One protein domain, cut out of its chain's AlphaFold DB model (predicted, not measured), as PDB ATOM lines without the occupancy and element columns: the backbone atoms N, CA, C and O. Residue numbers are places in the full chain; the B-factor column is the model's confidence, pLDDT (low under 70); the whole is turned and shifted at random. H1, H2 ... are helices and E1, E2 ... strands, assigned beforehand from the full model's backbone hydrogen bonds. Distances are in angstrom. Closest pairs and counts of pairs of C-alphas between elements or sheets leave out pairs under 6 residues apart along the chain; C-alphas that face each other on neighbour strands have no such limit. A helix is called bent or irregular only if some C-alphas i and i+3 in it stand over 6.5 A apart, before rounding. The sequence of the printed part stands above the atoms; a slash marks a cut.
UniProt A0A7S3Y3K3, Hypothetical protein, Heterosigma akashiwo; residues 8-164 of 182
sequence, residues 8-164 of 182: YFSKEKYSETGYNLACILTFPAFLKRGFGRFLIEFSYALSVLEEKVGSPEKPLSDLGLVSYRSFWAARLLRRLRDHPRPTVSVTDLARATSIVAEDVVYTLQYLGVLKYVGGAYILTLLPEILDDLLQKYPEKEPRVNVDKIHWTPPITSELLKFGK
ATOM      1  N   TYR A   8     151.014 164.540 160.547       97.88
ATOM      2  CA  TYR A   8     152.090 164.429 159.566       97.88
ATOM      3  C   TYR A   8     152.296 162.970 159.144       97.88
ATOM      4  O   TYR A   8     151.814 162.043 159.800       97.88
ATOM      5  N   PHE A   9     153.055 162.777 158.069       97.94
ATOM      6  CA  PHE A   9     153.744 161.522 157.805       97.94
ATOM      7  C   PHE A   9     155.215 161.800 157.473       97.94
ATOM      8  O   PHE A   9     155.557 162.905 157.045       97.94
ATOM      9  N   SER A  10     156.087 160.824 157.700       97.25
ATOM     10  CA  SER A  10     157.482 160.846 157.260       97.25
ATOM     11  C   SER A  10     157.676 159.920 156.063       97.25
ATOM     12  O   SER A  10     156.947 158.945 155.892       97.25
ATOM     13  N   LYS A  11     158.667 160.231 155.227       94.94
ATOM     14  CA  LYS A  11     159.074 159.432 154.071       94.94
ATOM     15  C   LYS A  11     160.592 159.493 153.958       94.94
ATOM     16  O   LYS A  11     161.172 160.572 154.096       94.94
ATOM     17  N   GLU A  12     161.229 158.351 153.731       91.25
ATOM     18  CA  GLU A  12     162.661 158.308 153.450       91.25
ATOM     19  C   GLU A  12     162.962 159.021 152.127       91.25
ATOM     20  O   GLU A  12     162.185 158.952 151.174       91.25
ATOM     21  N   LYS A  13     164.104 159.709 152.039       86.38
ATOM     22  CA  LYS A  13     164.519 160.345 150.774       86.38
ATOM     23  C   LYS A  13     164.770 159.304 149.680       86.38
ATOM     24  O   LYS A  13     164.510 159.566 148.509       86.38
ATOM     25  N   TYR A  14     165.271 158.146 150.092       83.06
ATOM     26  CA  TYR A  14     165.487 156.966 149.279       83.06
ATOM     27  C   TYR A  14     165.117 155.749 150.124       83.06
ATOM     28  O   TYR A  14     165.594 155.636 151.248       83.06
ATOM     29  N   SER A  15     164.253 154.884 149.598       84.38
ATOM     30  CA  SER A  15     163.793 153.675 150.279       84.38
ATOM     31  C   SER A  15     164.064 152.476 149.380       84.38
ATOM     32  O   SER A  15     163.483 152.365 148.299       84.38
ATOM     33  N   GLU A  16     164.953 151.579 149.807       83.31
ATOM     34  CA  GLU A  16     165.297 150.356 149.059       83.31
ATOM     35  C   GLU A  16     164.110 149.381 148.964       83.31
ATOM     36  O   GLU A  16     163.979 148.612 148.008       83.31
ATOM     37  N   THR A  17     163.200 149.463 149.934       85.75
ATOM     38  CA  THR A  17     161.963 148.679 150.035       85.75
ATOM     39  C   THR A  17     160.771 149.352 149.348       85.75
ATOM     40  O   THR A  17     159.676 148.796 149.334       85.75
ATOM     41  N   GLY A  18     160.958 150.536 148.754       86.31
ATOM     42  CA  GLY A  18     159.893 151.242 148.036       86.31
ATOM     43  C   GLY A  18     158.791 151.781 148.950       86.31
ATOM     44  O   GLY A  18     157.652 151.963 148.503       86.31
ATOM     45  N   TYR A  19     159.094 152.041 150.227       94.75
ATOM     46  CA  TYR A  19     158.109 152.615 151.133       94.75
ATOM     47  C   TYR A  19     157.834 154.079 150.790       94.75
ATOM     48  O   TYR A  19     158.735 154.915 150.703       94.75
ATOM     49  N   ASN A  20     156.553 154.410 150.600       95.31
ATOM     50  CA  ASN A  20     156.127 155.789 150.349       95.31
ATOM     51  C   ASN A  20     155.752 156.543 151.632       95.31
ATOM     52  O   ASN A  20     155.495 157.749 151.581       95.31
ATOM     53  N   LEU A  21     155.732 155.838 152.763       97.00
ATOM     54  CA  LEU A  21     155.399 156.357 154.078       97.00
ATOM     55  C   LEU A  21     156.086 155.503 155.147       97.00
ATOM     56  O   LEU A  21     155.873 154.297 155.185       97.00
ATOM     57  N   ALA A  22     156.866 156.139 156.019       94.56
ATOM     58  CA  ALA A  22     157.563 155.504 157.137       94.56
ATOM     59  C   ALA A  22     156.712 155.549 158.418       94.56
ATOM     60  O   ALA A  22     156.223 154.540 158.915       94.56
ATOM     61  N   CYS A  23     156.415 156.753 158.914       95.25
ATOM     62  CA  CYS A  23     155.529 156.962 160.060       95.25
ATOM     63  C   CYS A  23     154.372 157.883 159.680       95.25
ATOM     64  O   CYS A  23     154.537 158.789 158.869       95.25
ATOM     65  N   ILE A  24     153.206 157.679 160.289       97.25
ATOM     66  CA  ILE A  24     152.029 158.539 160.141       97.25
ATOM     67  C   ILE A  24     151.393 158.795 161.497       97.25
ATOM     68  O   ILE A  24     151.180 157.881 162.292       97.25
ATOM     69  N   LEU A  25     151.031 160.052 161.738       96.12
ATOM     70  CA  LEU A  25     150.349 160.469 162.950       96.12
ATOM     71  C   LEU A  25     149.300 161.528 162.626       96.12
ATOM     72  O   LEU A  25     149.593 162.565 162.042       96.12
ATOM     73  N   THR A  26     148.071 161.299 163.078       97.00
ATOM     74  CA  THR A  26     147.089 162.371 163.276       97.00
ATOM     75  C   THR A  26     147.078 162.715 164.756       97.00
ATOM     76  O   THR A  26     146.999 161.812 165.590       97.00
ATOM     77  N   PHE A  27     147.161 163.997 165.103       97.12
ATOM     78  CA  PHE A  27     147.196 164.385 166.509       97.12
ATOM     79  C   PHE A  27     145.886 164.015 167.221       97.12
ATOM     80  O   PHE A  27     144.816 164.132 166.613       97.12
ATOM     81  N   PRO A  28     145.932 163.629 168.513       95.44
ATOM     82  CA  PRO A  28     144.763 163.134 169.243       95.44
ATOM     83  C   PRO A  28     143.516 164.024 169.145       95.44
ATOM     84  O   PRO A  28     142.419 163.521 168.910       95.44
ATOM     85  N   ALA A  29     143.686 165.349 169.226       95.94
ATOM     86  CA  ALA A  29     142.593 166.326 169.139       95.94
ATOM     87  C   ALA A  29     141.853 166.334 167.782       95.94
ATOM     88  O   ALA A  29     140.727 166.828 167.685       95.94
ATOM     89  N   PHE A  30     142.471 165.779 166.737       95.50
ATOM     90  CA  PHE A  30     141.971 165.774 165.363       95.50
ATOM     91  C   PHE A  30     141.666 164.363 164.833       95.50
ATOM     92  O   PHE A  30     141.327 164.197 163.658       95.50
ATOM     93  N   LEU A  31     141.733 163.334 165.686       92.81
ATOM     94  CA  LEU A  31     141.364 161.968 165.319       92.81
ATOM     95  C   LEU A  31     139.895 161.863 164.891       92.81
ATOM     96  O   LEU A  31     139.043 162.652 165.297       92.81
ATOM     97  N   LYS A  32     139.598 160.848 164.068       89.94
ATOM     98  CA  LYS A  32     138.250 160.542 163.545       89.94
ATOM     99  C   LYS A  32     137.602 161.669 162.714       89.94
ATOM    100  O   LYS A  32     136.414 161.595 162.429       89.94
ATOM    101  N   ARG A  33     138.377 162.663 162.260       93.62
ATOM    102  CA  ARG A  33     137.930 163.756 161.364       93.62
ATOM    103  C   ARG A  33     138.364 163.583 159.900       93.62
ATOM    104  O   ARG A  33     138.326 164.529 159.130       93.62
ATOM    105  N   GLY A  34     138.844 162.395 159.530       93.88
ATOM    106  CA  GLY A  34     139.295 162.082 158.166       93.88
ATOM    107  C   GLY A  34     140.760 162.422 157.853       93.88
ATOM    108  O   GLY A  34     141.294 161.896 156.881       93.88
ATOM    109  N   PHE A  35     141.463 163.186 158.701       96.06
ATOM    110  CA  PHE A  35     142.850 163.603 158.428       96.06
ATOM    111  C   PHE A  35     143.848 162.452 158.256       96.06
ATOM    112  O   PHE A  35     144.716 162.538 157.397       96.06
ATOM    113  N   GLY A  36     143.706 161.349 158.997       95.81
ATOM    114  CA  GLY A  36     144.570 160.178 158.800       95.81
ATOM    115  C   GLY A  36     144.436 159.586 157.395       95.81
ATOM    116  O   GLY A  36     145.433 159.285 156.750       95.81
ATOM    117  N   ARG A  37     143.204 159.504 156.874       95.75
ATOM    118  CA  ARG A  37     142.955 159.056 155.498       95.75
ATOM    119  C   ARG A  37     143.489 160.058 154.476       95.75
ATOM    120  O   ARG A  37     144.061 159.630 153.484       95.75
ATOM    121  N   PHE A  38     143.343 161.356 154.734       97.19
ATOM    122  CA  PHE A  38     143.903 162.406 153.882       97.19
ATOM    123  C   PHE A  38     145.431 162.319 153.792       97.19
ATOM    124  O   PHE A  38     145.981 162.416 152.702       97.19
ATOM    125  N   LEU A  39     146.124 162.081 154.911       98.00
ATOM    126  CA  LEU A  39     147.581 161.908 154.938       98.00
ATOM    127  C   LEU A  39     148.028 160.671 154.139       98.00
ATOM    128  O   LEU A  39     148.988 160.768 153.379       98.00
ATOM    129  N   ILE A  40     147.305 159.547 154.249       98.00
ATOM    130  CA  ILE A  40     147.537 158.353 153.412       98.00
ATOM    131  C   ILE A  40     147.311 158.684 151.933       98.00
ATOM    132  O   ILE A  40     148.122 158.351 151.077       98.00
ATOM    133  N   GLU A  41     146.211 159.356 151.606       97.62
ATOM    134  CA  GLU A  41     145.925 159.721 150.222       97.62
ATOM    135  C   GLU A  41     146.989 160.663 149.650       97.62
ATOM    136  O   GLU A  41     147.382 160.516 148.494       97.62
ATOM    137  N   PHE A  42     147.507 161.580 150.468       98.06
ATOM    138  CA  PHE A  42     148.561 162.501 150.062       98.06
ATOM    139  C   PHE A  42     149.874 161.762 149.798       98.06
ATOM    140  O   PHE A  42     150.540 162.064 148.810       98.06
ATOM    141  N   SER A  43     150.227 160.752 150.605       98.06
ATOM    142  CA  SER A  43     151.427 159.943 150.351       98.06
ATOM    143  C   SER A  43     151.345 159.208 149.008       98.06
ATOM    144  O   SER A  43     152.321 159.191 148.258       98.06
ATOM    145  N   TYR A  44     150.168 158.685 148.643       97.75
ATOM    146  CA  TYR A  44     149.944 158.077 147.327       97.75
ATOM    147  C   TYR A  44     149.863 159.098 146.189       97.75
ATOM    148  O   TYR A  44     150.307 158.794 145.086       97.75
ATOM    149  N   ALA A  45     149.349 160.307 146.428       97.38
ATOM    150  CA  ALA A  45     149.390 161.379 145.436       97.38
ATOM    151  C   ALA A  45     150.837 161.740 145.065       97.38
ATOM    152  O   ALA A  45     151.137 161.910 143.886       97.38
ATOM    153  N   LEU A  46     151.752 161.767 146.043       96.38
ATOM    154  CA  LEU A  46     153.183 161.924 145.767       96.38
ATOM    155  C   LEU A  46     153.742 160.746 144.958       96.38
ATOM    156  O   LEU A  46     154.459 160.984 143.995       96.38
ATOM    157  N   SER A  47     153.383 159.498 145.284       95.56
ATOM    158  CA  SER A  47     153.801 158.328 144.490       95.56
ATOM    159  C   SER A  47     153.328 158.395 143.034       95.56
ATOM    160  O   SER A  47     154.070 158.011 142.135       95.56
ATOM    161  N   VAL A  48     152.122 158.921 142.782       94.62
ATOM    162  CA  VAL A  48     151.618 159.163 141.419       94.62
ATOM    163  C   VAL A  48     152.481 160.200 140.697       94.62
ATOM    164  O   VAL A  48     152.876 159.959 139.562       94.62
ATOM    165  N   LEU A  49     152.805 161.320 141.352       93.94
ATOM    166  CA  LEU A  49     153.670 162.367 140.786       93.94
ATOM    167  C   LEU A  49     155.117 161.896 140.563       93.94
ATOM    168  O   LEU A  49     155.812 162.429 139.705       93.94
ATOM    169  N   GLU A  50     155.574 160.913 141.333       92.19
ATOM    170  CA  GLU A  50     156.875 160.255 141.163       92.19
ATOM    171  C   GLU A  50     156.862 159.141 140.109       92.19
ATOM    172  O   GLU A  50     157.924 158.597 139.814       92.19
ATOM    173  N   GLU A  51     155.690 158.777 139.576       92.50
ATOM    174  CA  GLU A  51     155.499 157.633 138.676       92.50
ATOM    175  C   GLU A  51     155.982 156.306 139.295       92.50
ATOM    176  O   GLU A  51     156.602 155.454 138.645       92.50
ATOM    177  N   LYS A  52     155.683 156.109 140.584       93.31
ATOM    178  CA  LYS A  52     156.059 154.915 141.353       93.31
ATOM    179  C   LYS A  52     154.864 154.254 142.029       93.31
ATOM    180  O   LYS A  52     153.841 154.885 142.308       93.31
ATOM    181  N   VAL A  53     155.015 152.964 142.308       95.94
ATOM    182  CA  VAL A  53     154.186 152.248 143.283       95.94
ATOM    183  C   VAL A  53     154.813 152.356 144.675       95.94
ATOM    184  O   VAL A  53     156.022 152.538 144.799       95.94
ATOM    185  N   GLY A  54     154.001 152.249 145.725       95.56
ATOM    186  CA  GLY A  54     154.488 152.287 147.100       95.56
ATOM    187  C   GLY A  54     153.570 151.599 148.107       95.56
ATOM    188  O   GLY A  54     152.385 151.345 147.854       95.56
ATOM    189  N   SER A  55     154.153 151.300 149.261       96.81
ATOM    190  CA  SER A  55     153.516 150.680 150.426       96.81
ATOM    191  C   SER A  55     153.934 151.447 151.691       96.81
ATOM    192  O   SER A  55     154.992 152.086 151.673       96.81
ATOM    193  N   PRO A  56     153.148 151.448 152.781       96.94
ATOM    194  CA  PRO A  56     153.653 151.908 154.069       96.94
ATOM    195  C   PRO A  56     154.720 150.963 154.632       96.94
ATOM    196  O   PRO A  56     154.700 149.757 154.377       96.94
ATOM    197  N   GLU A  57     155.597 151.507 155.469       94.19
ATOM    198  CA  GLU A  57     156.537 150.730 156.270       94.19
ATOM    199  C   GLU A  57     155.799 149.742 157.190       94.19
ATOM    200  O   GLU A  57     154.699 150.000 157.698       94.19
ATOM    201  N   LYS A  58     156.410 148.571 157.379       90.94
ATOM    202  CA  LYS A  58     155.874 147.453 158.160       90.94
ATOM    203  C   LYS A  58     156.725 147.248 159.425       90.94
ATOM    204  O   LYS A  58     157.941 147.396 159.343       90.94
ATOM    205  N   PRO A  59     156.136 146.821 160.561       92.31
ATOM    206  CA  PRO A  59     154.725 146.479 160.758       92.31
ATOM    207  C   PRO A  59     153.815 147.708 160.934       92.31
ATOM    208  O   PRO A  59     154.179 148.691 161.572       92.31
ATOM    209  N   LEU A  60     152.583 147.616 160.423       90.62
ATOM    210  CA  LEU A  60     151.534 148.608 160.679       90.62
ATOM    211  C   LEU A  60     150.944 148.435 162.087       90.62
ATOM    212  O   LEU A  60     150.752 147.313 162.549       90.62
ATOM    213  N   SER A  61     150.562 149.543 162.730       93.75
ATOM    214  CA  SER A  61     149.706 149.499 163.928       93.75
ATOM    215  C   SER A  61     148.287 149.027 163.584       93.75
ATOM    216  O   SER A  61     147.847 149.200 162.449       93.75
ATOM    217  N   ASP A  62     147.523 148.522 164.560       93.00
ATOM    218  CA  ASP A  62     146.133 148.074 164.342       93.00
ATOM    219  C   ASP A  62     145.261 149.158 163.692       93.00
ATOM    220  O   ASP A  62     144.544 148.918 162.715       93.00
ATOM    221  N   LEU A  63     145.362 150.392 164.199       92.12
ATOM    222  CA  LEU A  63     144.648 151.542 163.645       92.12
ATOM    223  C   LEU A  63     145.145 151.896 162.236       92.12
ATOM    224  O   LEU A  63     144.339 152.252 161.368       92.12
ATOM    225  N   GLY A  64     146.456 151.787 162.005       94.19
ATOM    226  CA  GLY A  64     147.068 151.951 160.689       94.19
ATOM    227  C   GLY A  64     146.512 150.938 159.694       94.19
ATOM    228  O   GLY A  64     145.981 151.331 158.658       94.19
ATOM    229  N   LEU A  65     146.522 149.651 160.042       94.25
ATOM    230  CA  LEU A  65     146.043 148.562 159.193       94.25
ATOM    231  C   LEU A  65     144.573 148.740 158.794       94.25
ATOM    232  O   LEU A  65     144.231 148.596 157.620       94.25
ATOM    233  N   VAL A  66     143.700 149.100 159.741       94.31
ATOM    234  CA  VAL A  66     142.285 149.393 159.446       94.31
ATOM    235  C   VAL A  66     142.152 150.576 158.482       94.31
ATOM    236  O   VAL A  66     141.349 150.529 157.545       94.31
ATOM    237  N   SER A  67     142.951 151.626 158.680       95.25
ATOM    238  CA  SER A  67     142.922 152.829 157.841       95.25
ATOM    239  C   SER A  67     143.400 152.545 156.414       95.25
ATOM    240  O   SER A  67     142.716 152.929 155.462       95.25
ATOM    241  N   TYR A  68     144.508 151.813 156.260       97.00
ATOM    242  CA  TYR A  68     145.051 151.408 154.961       97.00
ATOM    243  C   TYR A  68     144.116 150.455 154.220       97.00
ATOM    244  O   TYR A  68     143.790 150.724 153.067       97.00
ATOM    245  N   ARG A  69     143.571 149.423 154.882       96.06
ATOM    246  CA  ARG A  69     142.569 148.523 154.274       96.06
ATOM    247  C   ARG A  69     141.363 149.295 153.739       96.06
ATOM    248  O   ARG A  69     140.936 149.069 152.610       96.06
ATOM    249  N   SER A  70     140.826 150.232 154.524       96.12
ATOM    250  CA  SER A  70     139.690 151.059 154.098       96.12
ATOM    251  C   SER A  70     140.039 152.001 152.939       96.12
ATOM    252  O   SER A  70     139.182 152.265 152.092       96.12
ATOM    253  N   PHE A  71     141.264 152.527 152.901       97.56
ATOM    254  CA  PHE A  71     141.750 153.371 151.811       97.56
ATOM    255  C   PHE A  71     141.956 152.565 150.521       97.56
ATOM    256  O   PHE A  71     141.374 152.918 149.493       97.56
ATOM    257  N   TRP A  72     142.711 151.464 150.578       98.25
ATOM    258  CA  TRP A  72     142.990 150.604 149.427       98.25
ATOM    259  C   TRP A  72     141.718 150.015 148.832       98.25
ATOM    260  O   TRP A  72     141.547 150.075 147.618       98.25
ATOM    261  N   ALA A  73     140.794 149.526 149.666       98.06
ATOM    262  CA  ALA A  73     139.516 149.002 149.195       98.06
ATOM    263  C   ALA A  73     138.751 150.052 148.381       98.06
ATOM    264  O   ALA A  73     138.415 149.808 147.225       98.06
ATOM    265  N   ALA A  74     138.551 151.248 148.943       97.62
ATOM    266  CA  ALA A  74     137.848 152.329 148.254       97.62
ATOM    267  C   ALA A  74     138.537 152.715 146.933       97.62
ATOM    268  O   ALA A  74     137.878 152.892 145.908       97.62
ATOM    269  N   ARG A  75     139.873 152.813 146.940       97.06
ATOM    270  CA  ARG A  75     140.664 153.189 145.765       97.06
ATOM    271  C   ARG A  75     140.586 152.133 144.660       97.06
ATOM    272  O   ARG A  75     140.373 152.495 143.504       97.06
ATOM    273  N   LEU A  76     140.733 150.854 145.002       97.25
ATOM    274  CA  LEU A  76     140.689 149.741 144.049       97.25
ATOM    275  C   LEU A  76     139.289 149.539 143.479       97.25
ATOM    276  O   LEU A  76     139.150 149.437 142.266       97.25
ATOM    277  N   LEU A  77     138.249 149.552 144.317       96.56
ATOM    278  CA  LEU A  77     136.862 149.412 143.864       96.56
ATOM    279  C   LEU A  77     136.467 150.542 142.912       96.56
ATOM    280  O   LEU A  77     135.860 150.292 141.874       96.56
ATOM    281  N   ARG A  78     136.883 151.780 143.212       95.06
ATOM    282  CA  ARG A  78     136.673 152.920 142.314       95.06
ATOM    283  C   ARG A  78     137.352 152.709 140.963       95.06
ATOM    284  O   ARG A  78     136.726 152.928 139.933       95.06
ATOM    285  N   ARG A  79     138.608 152.244 140.963       94.81
ATOM    286  CA  ARG A  79     139.323 151.920 139.719       94.81
ATOM    287  C   ARG A  79     138.675 150.784 138.943       94.81
ATOM    288  O   ARG A  79     138.632 150.870 137.727       94.81
ATOM    289  N   LEU A  80     138.171 149.760 139.626       93.69
ATOM    290  CA  LEU A  80     137.481 148.634 139.002       93.69
ATOM    291  C   LEU A  80     136.166 149.062 138.350       93.69
ATOM    292  O   LEU A  80     135.898 148.645 137.229       93.69
ATOM    293  N   ARG A  81     135.387 149.936 139.001       92.88
ATOM    294  CA  ARG A  81     134.154 150.491 138.419       92.88
ATOM    295  C   ARG A  81     134.417 151.299 137.154       92.88
ATOM    296  O   ARG A  81     133.660 151.202 136.197       92.88
ATOM    297  N   ASP A  82     135.474 152.102 137.167       90.81
ATOM    298  CA  ASP A  82     135.800 152.998 136.057       90.81
ATOM    299  C   ASP A  82     136.611 152.279 134.950       90.81
ATOM    300  O   ASP A  82     136.993 152.900 133.956       90.81
ATOM    301  N   HIS A  83     136.909 150.980 135.109       87.62
ATOM    302  CA  HIS A  83     137.722 150.223 134.158       87.62
ATOM    303  C   HIS A  83     136.887 149.796 132.940       87.62
ATOM    304  O   HIS A  83     135.872 149.121 133.090       87.62
ATOM    305  N   PRO A  84     137.314 150.120 131.708       79.94
ATOM    306  CA  PRO A  84     136.485 149.935 130.515       79.94
ATOM    307  C   PRO A  84     136.410 148.486 130.013       79.94
ATOM    308  O   PRO A  84     135.658 148.199 129.085       79.94
ATOM    309  N   ARG A  85     137.234 147.576 130.548       81.19
ATOM    310  CA  ARG A  85     137.364 146.198 130.052       81.19
ATOM    311  C   ARG A  85     136.851 145.192 131.086       81.19
ATOM    312  O   ARG A  85     137.015 145.419 132.277       81.19
ATOM    313  N   PRO A  86     136.328 144.034 130.652       76.69
ATOM    314  CA  PRO A  86     135.877 142.984 131.570       76.69
ATOM    315  C   PRO A  86     137.031 142.304 132.320       76.69
ATOM    316  O   PRO A  86     136.815 141.636 133.325       76.69
ATOM    317  N   THR A  87     138.263 142.447 131.828       81.25
ATOM    318  CA  THR A  87     139.464 141.850 132.413       81.25
ATOM    319  C   THR A  87     140.455 142.935 132.822       81.25
ATOM    320  O   THR A  87     140.669 143.933 132.123       81.25
ATOM    321  N   VAL A  88     141.083 142.735 133.979       89.06
ATOM    322  CA  VAL A  88     142.118 143.613 134.526       89.06
ATOM    323  C   VAL A  88     143.168 142.762 135.227       89.06
ATOM    324  O   VAL A  88     142.830 141.809 135.929       89.06
ATOM    325  N   SER A  89     144.444 143.080 135.020       89.12
ATOM    326  CA  SER A  89     145.525 142.417 135.743       89.12
ATOM    327  C   SER A  89     145.819 143.128 137.068       89.12
ATOM    328  O   SER A  89     145.603 144.334 137.206       89.12
ATOM    329  N   VAL A  90     146.373 142.397 138.041       91.19
ATOM    330  CA  VAL A  90     146.884 142.979 139.299       91.19
ATOM    331  C   VAL A  90     147.901 144.087 139.007       91.19
ATOM    332  O   VAL A  90     147.871 145.140 139.638       91.19
ATOM    333  N   THR A  91     148.762 143.883 138.010       89.81
ATOM    334  CA  THR A  91     149.778 144.854 137.589       89.81
ATOM    335  C   THR A  91     149.163 146.150 137.066       89.81
ATOM    336  O   THR A  91     149.664 147.231 137.373       89.81
ATOM    337  N   ASP A  92     148.071 146.070 136.302       90.81
ATOM    338  CA  ASP A  92     147.376 147.264 135.807       90.81
ATOM    339  C   ASP A  92     146.749 148.053 136.961       90.81
ATOM    340  O   ASP A  92     146.860 149.278 137.000       90.81
ATOM    341  N   LEU A  93     146.150 147.359 137.939       94.00
ATOM    342  CA  LEU A  93     145.607 147.993 139.143       94.00
ATOM    343  C   LEU A  93     146.702 148.660 139.974       94.00
ATOM    344  O   LEU A  93     146.525 149.803 140.398       94.00
ATOM    345  N   ALA A  94     147.833 147.981 140.170       95.25
ATOM    346  CA  ALA A  94     148.982 148.516 140.890       95.25
ATOM    347  C   ALA A  94     149.467 149.831 140.260       95.25
ATOM    348  O   ALA A  94     149.521 150.864 140.926       95.25
ATOM    349  N   ARG A  95     149.688 149.839 138.938       93.69
ATOM    350  CA  ARG A  95     150.081 151.047 138.190       93.69
ATOM    351  C   ARG A  95     149.029 152.156 138.257       93.69
ATOM    352  O   ARG A  95     149.372 153.307 138.489       93.69
ATOM    353  N   ALA A  96     147.746 151.827 138.094       93.88
ATOM    354  CA  ALA A  96     146.660 152.813 138.083       93.88
ATOM    355  C   ALA A  96     146.368 153.443 139.462       93.88
ATOM    356  O   ALA A  96     145.670 154.468 139.559       93.88
ATOM    357  N   THR A  97     146.840 152.811 140.537       96.06
ATOM    358  CA  THR A  97     146.605 153.247 141.922       96.06
ATOM    359  C   THR A  97     147.866 153.667 142.667       96.06
ATOM    360  O   THR A  97     147.727 154.238 143.748       96.06
ATOM    361  N   SER A  98     149.053 153.419 142.105       97.31
ATOM    362  CA  SER A  98     150.352 153.518 142.785       97.31
ATOM    363  C   SER A  98     150.477 152.624 144.026       97.31
ATOM    364  O   SER A  98     151.335 152.864 144.869       97.31
ATOM    365  N   ILE A  99     149.649 151.585 144.149       97.75
ATOM    366  CA  ILE A  99     149.718 150.586 145.225       97.75
ATOM    367  C   ILE A  99     150.580 149.419 144.734       97.75
ATOM    368  O   ILE A  99     150.433 148.995 143.590       97.75
ATOM    369  N   VAL A 100     151.479 148.895 145.570       95.88
ATOM    370  CA  VAL A 100     152.275 147.707 145.209       95.88
ATOM    371  C   VAL A 100     151.376 146.487 144.962       95.88
ATOM    372  O   VAL A 100     150.290 146.369 145.534       95.88
ATOM    373  N   ALA A 101     151.802 145.574 144.087       94.06
ATOM    374  CA  ALA A 101     150.978 144.447 143.645       94.06
ATOM    375  C   ALA A 101     150.546 143.540 144.811       94.06
ATOM    376  O   ALA A 101     149.426 143.027 144.821       94.06
ATOM    377  N   GLU A 102     151.405 143.400 145.814       94.50
ATOM    378  CA  GLU A 102     151.189 142.624 147.031       94.50
ATOM    379  C   GLU A 102     149.987 143.165 147.814       94.50
ATOM    380  O   GLU A 102     149.081 142.409 148.165       94.50
ATOM    381  N   ASP A 103     149.926 144.486 148.015       96.94
ATOM    382  CA  ASP A 103     148.831 145.152 148.727       96.94
ATOM    383  C   ASP A 103     147.529 145.126 147.906       96.94
ATOM    384  O   ASP A 103     146.433 145.043 148.474       96.94
ATOM    385  N   VAL A 104     147.624 145.129 146.569       97.06
ATOM    386  CA  VAL A 104     146.470 144.912 145.679       97.06
ATOM    387  C   VAL A 104     145.901 143.506 145.869       97.06
ATOM    388  O   VAL A 104     144.706 143.370 146.136       97.06
ATOM    389  N   VAL A 105     146.732 142.464 145.768       95.75
ATOM    390  CA  VAL A 105     146.311 141.062 145.957       95.75
ATOM    391  C   VAL A 105     145.705 140.880 147.340       95.75
ATOM    392  O   VAL A 105     144.577 140.394 147.457       95.75
ATOM    393  N   TYR A 106     146.413 141.342 148.368       95.69
ATOM    394  CA  TYR A 106     145.970 141.297 149.753       95.69
ATOM    395  C   TYR A 106     144.590 141.933 149.936       95.69
ATOM    396  O   TYR A 106     143.696 141.347 150.549       95.69
ATOM    397  N   THR A 107     144.389 143.126 149.372       97.50
ATOM    398  CA  THR A 107     143.124 143.848 149.515       97.50
ATOM    399  C   THR A 107     141.994 143.142 148.772       97.50
ATOM    400  O   THR A 107     140.911 142.981 149.328       97.50
ATOM    401  N   LEU A 108     142.217 142.671 147.543       96.31
ATOM    402  CA  LEU A 108     141.172 141.984 146.778       96.31
ATOM    403  C   LEU A 108     140.803 140.617 147.386       96.31
ATOM    404  O   LEU A 108     139.633 140.230 147.348       96.31
ATOM    405  N   GLN A 109     141.761 139.915 148.002       95.38
ATOM    406  CA  GLN A 109     141.494 138.720 148.810       95.38
ATOM    407  C   GLN A 109     140.678 139.060 150.059       95.38
ATOM    408  O   GLN A 109     139.683 138.394 150.337       95.38
ATOM    409  N   TYR A 110     141.041 140.127 150.779       95.50
ATOM    410  CA  TYR A 110     140.294 140.610 151.944       95.50
ATOM    411  C   TYR A 110     138.843 140.989 151.602       95.50
ATOM    412  O   TYR A 110     137.934 140.765 152.399       95.50
ATOM    413  N   LEU A 111     138.612 141.534 150.406       96.19
ATOM    414  CA  LEU A 111     137.275 141.843 149.894       96.19
ATOM    415  C   LEU A 111     136.504 140.602 149.410       96.19
ATOM    416  O   LEU A 111     135.314 140.711 149.134       96.19
ATOM    417  N   GLY A 112     137.155 139.438 149.309       94.50
ATOM    418  CA  GLY A 112     136.544 138.189 148.849       94.50
ATOM    419  C   GLY A 112     136.316 138.115 147.337       94.50
ATOM    420  O   GLY A 112     135.557 137.263 146.879       94.50
ATOM    421  N   VAL A 113     136.955 138.993 146.556       93.38
ATOM    422  CA  VAL A 113     136.715 139.131 145.106       93.38
ATOM    423  C   VAL A 113     137.851 138.574 144.252       93.38
ATOM    424  O   VAL A 113     137.729 138.542 143.033       93.38
ATOM    425  N   LEU A 114     138.948 138.117 144.863       93.31
ATOM    426  CA  LEU A 114     140.072 137.487 144.168       93.31
ATOM    427  C   LEU A 114     140.188 136.012 144.542       93.31
ATOM    428  O   LEU A 114     140.272 135.668 145.721       93.31
ATOM    429  N   LYS A 115     140.260 135.143 143.534       88.31
ATOM    430  CA  LYS A 115     140.507 133.703 143.689       88.31
ATOM    431  C   LYS A 115     141.781 133.307 142.959       88.31
ATOM    432  O   LYS A 115     142.104 133.890 141.930       88.31
ATOM    433  N   TYR A 116     142.487 132.303 143.467       86.12
ATOM    434  CA  TYR A 116     143.624 131.696 142.777       86.12
ATOM    435  C   TYR A 116     143.214 130.316 142.264       86.12
ATOM    436  O   TYR A 116     142.885 129.433 143.056       86.12
ATOM    437  N   VAL A 117     143.170 130.147 140.943       85.69
ATOM    438  CA  VAL A 117     142.704 128.918 140.287       85.69
ATOM    439  C   VAL A 117     143.690 128.553 139.186       85.69
ATOM    440  O   VAL A 117     143.958 129.359 138.299       85.69
ATOM    441  N   GLY A 118     144.240 127.337 139.245       83.19
ATOM    442  CA  GLY A 118     145.087 126.796 138.176       83.19
ATOM    443  C   GLY A 118     146.339 127.625 137.864       83.19
ATOM    444  O   GLY A 118     146.740 127.693 136.709       83.19
ATOM    445  N   GLY A 119     146.937 128.284 138.863       80.75
ATOM    446  CA  GLY A 119     148.124 129.122 138.659       80.75
ATOM    447  C   GLY A 119     147.836 130.590 138.325       80.75
ATOM    448  O   GLY A 119     148.770 131.369 138.164       80.75
ATOM    449  N   ALA A 120     146.563 130.984 138.222       80.25
ATOM    450  CA  ALA A 120     146.163 132.334 137.843       80.25
ATOM    451  C   ALA A 120     145.247 132.984 138.887       80.25
ATOM    452  O   ALA A 120     144.396 132.335 139.499       80.25
ATOM    453  N   TYR A 121     145.395 134.299 139.051       84.62
ATOM    454  CA  TYR A 121     144.451 135.111 139.809       84.62
ATOM    455  C   TYR A 121     143.240 135.463 138.944       84.62
ATOM    456  O   TYR A 121     143.380 136.046 137.870       84.62
ATOM    457  N   ILE A 122     142.049 135.131 139.435       86.69
ATOM    458  CA  ILE A 122     140.765 135.396 138.792       86.69
ATOM    459  C   ILE A 122     139.979 136.358 139.676       86.69
ATOM    460  O   ILE A 122     139.697 136.060 140.839       86.69
ATOM    461  N   LEU A 123     139.616 137.510 139.113       88.19
ATOM    462  CA  LEU A 123     138.731 138.469 139.760       88.19
ATOM    463  C   LEU A 123     137.274 138.043 139.535       88.19
ATOM    464  O   LEU A 123     136.819 137.934 138.399       88.19
ATOM    465  N   THR A 124     136.545 137.803 140.619       86.00
ATOM    466  CA  THR A 124     135.120 137.465 140.613       86.00
ATOM    467  C   THR A 124     134.334 138.629 141.196       86.00
ATOM    468  O   THR A 124     134.132 138.702 142.408       86.00
ATOM    469  N   LEU A 125     133.925 139.554 140.332       86.50
ATOM    470  CA  LEU A 125     133.268 140.792 140.732       86.50
ATOM    471  C   LEU A 125     132.050 141.039 139.840       86.50
ATOM    472  O   LEU A 125     132.164 141.611 138.760       86.50
ATOM    473  N   LEU A 126     130.895 140.550 140.287       88.31
ATOM    474  CA  LEU A 126     129.615 140.863 139.652       88.31
ATOM    475  C   LEU A 126     129.232 142.324 139.959       88.31
ATOM    476  O   LEU A 126     129.622 142.819 141.023       88.31
ATOM    477  N   PRO A 127     128.488 143.013 139.074       88.69
ATOM    478  CA  PRO A 127     128.096 144.410 139.278       88.69
ATOM    479  C   PRO A 127     127.439 144.675 140.639       88.69
ATOM    480  O   PRO A 127     127.792 145.635 141.315       88.69
ATOM    481  N   GLU A 128     126.574 143.773 141.096       92.44
ATOM    482  CA  GLU A 128     125.844 143.903 142.361       92.44
ATOM    483  C   GLU A 128     126.799 143.838 143.563       92.44
ATOM    484  O   GLU A 128     126.703 144.630 144.498       92.44
ATOM    485  N   ILE A 129     127.791 142.941 143.501       93.56
ATOM    486  CA  ILE A 129     128.833 142.820 144.532       93.56
ATOM    487  C   ILE A 129     129.708 144.078 144.549       93.56
ATOM    488  O   ILE A 129     130.107 144.545 145.616       93.56
ATOM    489  N   LEU A 130     130.036 144.626 143.376       93.81
ATOM    490  CA  LEU A 130     130.814 145.858 143.274       93.81
ATOM    491  C   LEU A 130     130.074 147.036 143.915       93.81
ATOM    492  O   LEU A 130     130.688 147.774 144.687       93.81
ATOM    493  N   ASP A 131     128.782 147.194 143.641       94.94
ATOM    494  CA  ASP A 131     127.971 148.274 144.207       94.94
ATOM    495  C   ASP A 131     127.858 148.167 145.737       94.94
ATOM    496  O   ASP A 131     128.115 149.151 146.442       94.94
ATOM    497  N   ASP A 132     127.616 146.963 146.269       96.62
ATOM    498  CA  ASP A 132     127.608 146.702 147.716       96.62
ATOM    499  C   ASP A 132     128.956 147.057 148.368       96.62
ATOM    500  O   ASP A 132     129.030 147.692 149.430       96.62
ATOM    501  N   LEU A 133     130.062 146.670 147.726       97.12
ATOM    502  CA  LEU A 133     131.405 146.966 148.214       97.12
ATOM    503  C   LEU A 133     131.730 148.462 148.137       97.12
ATOM    504  O   LEU A 133     132.367 148.983 149.056       97.12
ATOM    505  N   LEU A 134     131.286 149.168 147.098       96.38
ATOM    506  CA  LEU A 134     131.441 150.620 146.974       96.38
ATOM    507  C   LEU A 134     130.657 151.368 148.055       96.38
ATOM    508  O   LEU A 134     131.162 152.355 148.594       96.38
ATOM    509  N   GLN A 135     129.470 150.882 148.422       96.62
ATOM    510  CA  GLN A 135     128.706 151.427 149.544       96.62
ATOM    511  C   GLN A 135     129.401 151.159 150.888       96.62
ATOM    512  O   GLN A 135     129.423 152.028 151.762       96.62
ATOM    513  N   LYS A 136     129.999 149.973 151.060       96.94
ATOM    514  CA  LYS A 136     130.723 149.591 152.284       96.94
ATOM    515  C   LYS A 136     132.053 150.332 152.451       96.94
ATOM    516  O   LYS A 136     132.433 150.672 153.575       96.94
ATOM    517  N   TYR A 137     132.758 150.595 151.354       96.62
ATOM    518  CA  TYR A 137     134.054 151.275 151.329       96.62
ATOM    519  C   TYR A 137     133.989 152.565 150.508       96.62
ATOM    520  O   TYR A 137     134.667 152.681 149.484       96.62
ATOM    521  N   PRO A 138     133.222 153.570 150.966       94.69
ATOM    522  CA  PRO A 138     133.081 154.803 150.223       94.69
ATOM    523  C   PRO A 138     134.387 155.598 150.228       94.69
ATOM    524  O   PRO A 138     135.237 155.509 151.129       94.69
ATOM    525  N   GLU A 139     134.518 156.441 149.217       90.25
ATOM    526  CA  GLU A 139     135.437 157.564 149.236       90.25
ATOM    527  C   GLU A 139     134.991 158.559 150.329       90.25
ATOM    528  O   GLU A 139     133.822 158.926 150.398       90.25
ATOM    529  N   LYS A 140     135.899 158.945 151.237       90.56
ATOM    530  CA  LYS A 140     135.590 159.789 152.408       90.56
ATOM    531  C   LYS A 140     136.347 161.106 152.340       90.56
ATOM    532  O   LYS A 140     137.537 161.085 152.048       90.56
ATOM    533  N   GLU A 141     135.679 162.197 152.692       91.06
ATOM    534  CA  GLU A 141     136.296 163.517 152.846       91.06
ATOM    535  C   GLU A 141     137.104 163.636 154.159       91.06
ATOM    536  O   GLU A 141     136.794 162.945 155.140       91.06
ATOM    537  N   PRO A 142     138.121 164.521 154.215       94.06
ATOM    538  CA  PRO A 142     138.619 165.348 153.114       94.06
ATOM    539  C   PRO A 142     139.469 164.544 152.115       94.06
ATOM    540  O   PRO A 142     140.194 163.632 152.516       94.06
ATOM    541  N   ARG A 143     139.397 164.905 150.829       94.62
ATOM    542  CA  ARG A 143     140.175 164.296 149.736       94.62
ATOM    543  C   ARG A 143     141.330 165.168 149.263       94.62
ATOM    544  O   ARG A 143     141.261 166.397 149.288       94.62
ATOM    545  N   VAL A 144     142.388 164.522 148.783       96.69
ATOM    546  CA  VAL A 144     143.514 165.213 148.142       96.69
ATOM    547  C   VAL A 144     143.163 165.543 146.695       96.69
ATOM    548  O   VAL A 144     142.833 164.661 145.907       96.69
ATOM    549  N   ASN A 145     143.288 166.819 146.329       95.25
ATOM    550  CA  ASN A 145     143.246 167.250 144.938       95.25
ATOM    551  C   ASN A 145     144.678 167.344 144.391       95.25
ATOM    552  O   ASN A 145     145.432 168.234 144.785       95.25
ATOM    553  N   VAL A 146     145.037 166.428 143.487       93.69
ATOM    554  CA  VAL A 146     146.382 166.345 142.891       93.69
ATOM    555  C   VAL A 146     146.734 167.613 142.107       93.69
ATOM    556  O   VAL A 146     147.865 168.078 142.201       93.69
ATOM    557  N   ASP A 147     145.764 168.253 141.448       94.00
ATOM    558  CA  ASP A 147     145.978 169.479 140.659       94.00
ATOM    559  C   ASP A 147     146.366 170.692 141.522       94.00
ATOM    560  O   ASP A 147     146.763 171.740 141.013       94.00
ATOM    561  N   LYS A 148     146.219 170.581 142.849       96.06
ATOM    562  CA  LYS A 148     146.619 171.607 143.822       96.06
ATOM    563  C   LYS A 148     147.987 171.336 144.448       96.06
ATOM    564  O   LYS A 148     148.433 172.120 145.286       96.06
ATOM    565  N   ILE A 149     148.654 170.248 144.068       96.38
ATOM    566  CA  ILE A 149     149.990 169.914 144.556       96.38
ATOM    567  C   ILE A 149     151.025 170.607 143.666       96.38
ATOM    568  O   ILE A 149     151.331 170.167 142.563       96.38
ATOM    569  N   HIS A 150     151.599 171.694 144.177       95.50
ATOM    570  CA  HIS A 150     152.727 172.383 143.551       95.50
ATOM    571  C   HIS A 150     154.042 171.788 144.065       95.50
ATOM    572  O   HIS A 150     154.674 172.330 144.972       95.50
ATOM    573  N   TRP A 151     154.420 170.630 143.528       94.25
ATOM    574  CA  TRP A 151     155.620 169.902 143.933       94.25
ATOM    575  C   TRP A 151     156.192 169.100 142.765       94.25
ATOM    576  O   TRP A 151     155.451 168.608 141.919       94.25
ATOM    577  N   THR A 152     157.511 168.945 142.748       89.50
ATOM    578  CA  THR A 152     158.230 168.084 141.806       89.50
ATOM    579  C   THR A 152     159.156 167.152 142.578       89.50
ATOM    580  O   THR A 152     159.774 167.617 143.546       89.50
ATOM    581  N   PRO A 153     159.313 165.884 142.152       86.88
ATOM    582  CA  PRO A 153     160.235 164.955 142.788       86.88
ATOM    583  C   PRO A 153     161.641 165.554 142.926       86.88
ATOM    584  O   PRO A 153     162.186 166.072 141.945       86.88
ATOM    585  N   PRO A 154     162.247 165.527 144.127       81.81
ATOM    586  CA  PRO A 154     163.590 166.047 144.315       81.81
ATOM    587  C   PRO A 154     164.578 165.183 143.530       81.81
ATOM    588  O   PRO A 154     164.657 163.979 143.741       81.81
ATOM    589  N   ILE A 155     165.365 165.792 142.643       76.06
ATOM    590  CA  ILE A 155     166.453 165.097 141.949       76.06
ATOM    591  C   ILE A 155     167.660 165.081 142.891       76.06
ATOM    592  O   ILE A 155     168.356 166.085 143.034       76.06
ATOM    593  N   THR A 156     167.905 163.958 143.565       66.94
ATOM    594  CA  THR A 156     169.109 163.773 144.390       66.94
ATOM    595  C   THR A 156     170.179 162.990 143.634       66.94
ATOM    596  O   THR A 156     169.889 162.207 142.730       66.94
ATOM    597  N   SER A 157     171.446 163.178 144.011       65.38
ATOM    598  CA  SER A 157     172.563 162.396 143.463       65.38
ATOM    599  C   SER A 157     172.405 160.894 143.724       65.38
ATOM    600  O   SER A 157     172.829 160.086 142.904       65.38
ATOM    601  N   GLU A 158     171.756 160.515 144.825       65.25
ATOM    602  CA  GLU A 158     171.366 159.136 145.136       65.25
ATOM    603  C   GLU A 158     170.305 158.624 144.153       65.25
ATOM    604  O   GLU A 158     170.499 157.575 143.546       65.25
ATOM    605  N   LEU A 159     169.248 159.394 143.881       66.75
ATOM    606  CA  LEU A 159     168.232 159.021 142.888       66.75
ATOM    607  C   LEU A 159     168.807 158.903 141.471       66.75
ATOM    608  O   LEU A 159     168.379 158.044 140.709       66.75
ATOM    609  N   LEU A 160     169.816 159.703 141.119       67.31
ATOM    610  CA  LEU A 160     170.521 159.573 139.838       67.31
ATOM    611  C   LEU A 160     171.405 158.317 139.766       67.31
ATOM    612  O   LEU A 160     171.580 157.757 138.683       67.31
ATOM    613  N   LYS A 161     171.960 157.870 140.899       64.69
ATOM    614  CA  LYS A 161     172.766 156.641 140.988       64.69
ATOM    615  C   LYS A 161     171.900 155.383 140.947       64.69
ATOM    616  O   LYS A 161     172.267 154.433 140.263       64.69
ATOM    617  N   PHE A 162     170.763 155.391 141.641       62.81
ATOM    618  CA  PHE A 162     169.892 154.221 141.806       62.81
ATOM    619  C   PHE A 162     168.688 154.190 140.846       62.81
ATOM    620  O   PHE A 162     168.052 153.154 140.689       62.81
ATOM    621  N   GLY A 163     168.374 155.293 140.160       59.78
ATOM    622  CA  GLY A 163     167.150 155.434 139.362       59.78
ATOM    623  C   GLY A 163     167.133 154.714 138.010       59.78
ATOM    624  O   GLY A 163     166.075 154.639 137.395       59.78
ATOM    625  N   LYS A 164     168.265 154.179 137.525       58.88
ATOM    626  CA  LYS A 164     168.307 153.484 136.221       58.88
ATOM    627  C   LYS A 164     167.587 152.129 136.224       58.88
ATOM    628  O   LYS A 164     167.134 151.716 135.164       58.88
TER     629      LYS A 164
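AT A GLANCE: This is residues 8 to 164 of the 182 residues of the protein "Hypothetical protein" of Heterosigma akashiwo (UniProt A0A7S3Y3K3). A long helix, H2, runs through the middle of a cluster of crossed helices, with H1, H3, H4 and H5 packing on parts of it; the hairpin E3 and E4 lies beyond H4, and the short strands E1 and E2 run beside H1. From H5 a long link passes H1 and leads to H6, the helix farthest out, which touches no other helix. The printed part has 157 residues with six named helices and four named strands, in the order E1, E2, H1, H2, H3, H4, E3, E4, H5, H6; the class is mostly helix, and the one sheet, E3 - E4, is antiparallel. The whole is compact, with a radius of gyration of the C-alphas of 16.3 A and spans of 46 by 43 by 32 A.

IN THESE COORDINATES: E1, residues 19 to 21, begins with C-alpha 19 at (158.109, 152.615, 151.133), and E2 is residues 24 to 26. H1, residues 35 to 49, is 20.7 A long. H2, residues 62 to 81, is 28.7 A long and begins with C-alpha 62 at (146.133, 148.074, 164.342). H3 is residues 90 to 97 and H4 residues 101 to 110, 14.1 A long. E3 is residues 114 to 117 and E4 residues 120 to 123. H5, residues 127 to 136, is 14.2 A long. H6, residues 157 to 164, ends with C-alpha 164 at (168.307, 153.484, 136.221); it is irregular, with C-alphas 161 and 164 7.3 A apart.

HOW THE PARTS SIT: H2 is the hub. Its residues 67 to 71 touch H1 at a steep tilt of 54 degrees, the same way, with the C-alphas of Arg 37 and Ser 67 closest at 6.7 A. Its residues 69 to 76 touch H4, about perpendicular at 87 degrees, closest at Ala 73 and Thr 107, C-alphas 6.3 A apart. Its residues 75 to 79 touch H3, closest at the C-alphas of Arg 75 and Thr 97, 7.1 A. Its residues 74 to 81 touch H5, opposite ways at a shallow tilt of 35.0 degrees, only just short of steep; the closest C-alphas are Leu 77 and Leu 134, 6.4 A. In the hairpin E3 and E4, N 115 and O 122 are 2.9 A apart, within hydrogen-bond range. E1 runs on into E2 at 15 degrees; both pair with no named strand, but residues 8 to 9 pair antiparallel with residues 24 to 25 of E2, and residues 19 to 21 of E1 pair parallel with residues 55 to 56. The closest C-alphas of E2 and H1 are Thr 26 and Gly 36, 5.6 A. Every O i to N i+4 pair is within hydrogen-bond range in H1, H2, H3, H4 and H5, and 3 of 4 in H6.

THE WHOLE: The two C-alphas farthest apart, those of Ala 29 and Gly 118, are 50.3 A apart. The printed part has no cut. The links H1 to H2, 12 residues, and H5 to H6, 20 residues, are long. The mean pLDDT of the printed part is 91.3, and residues 156 to 164 are under 70.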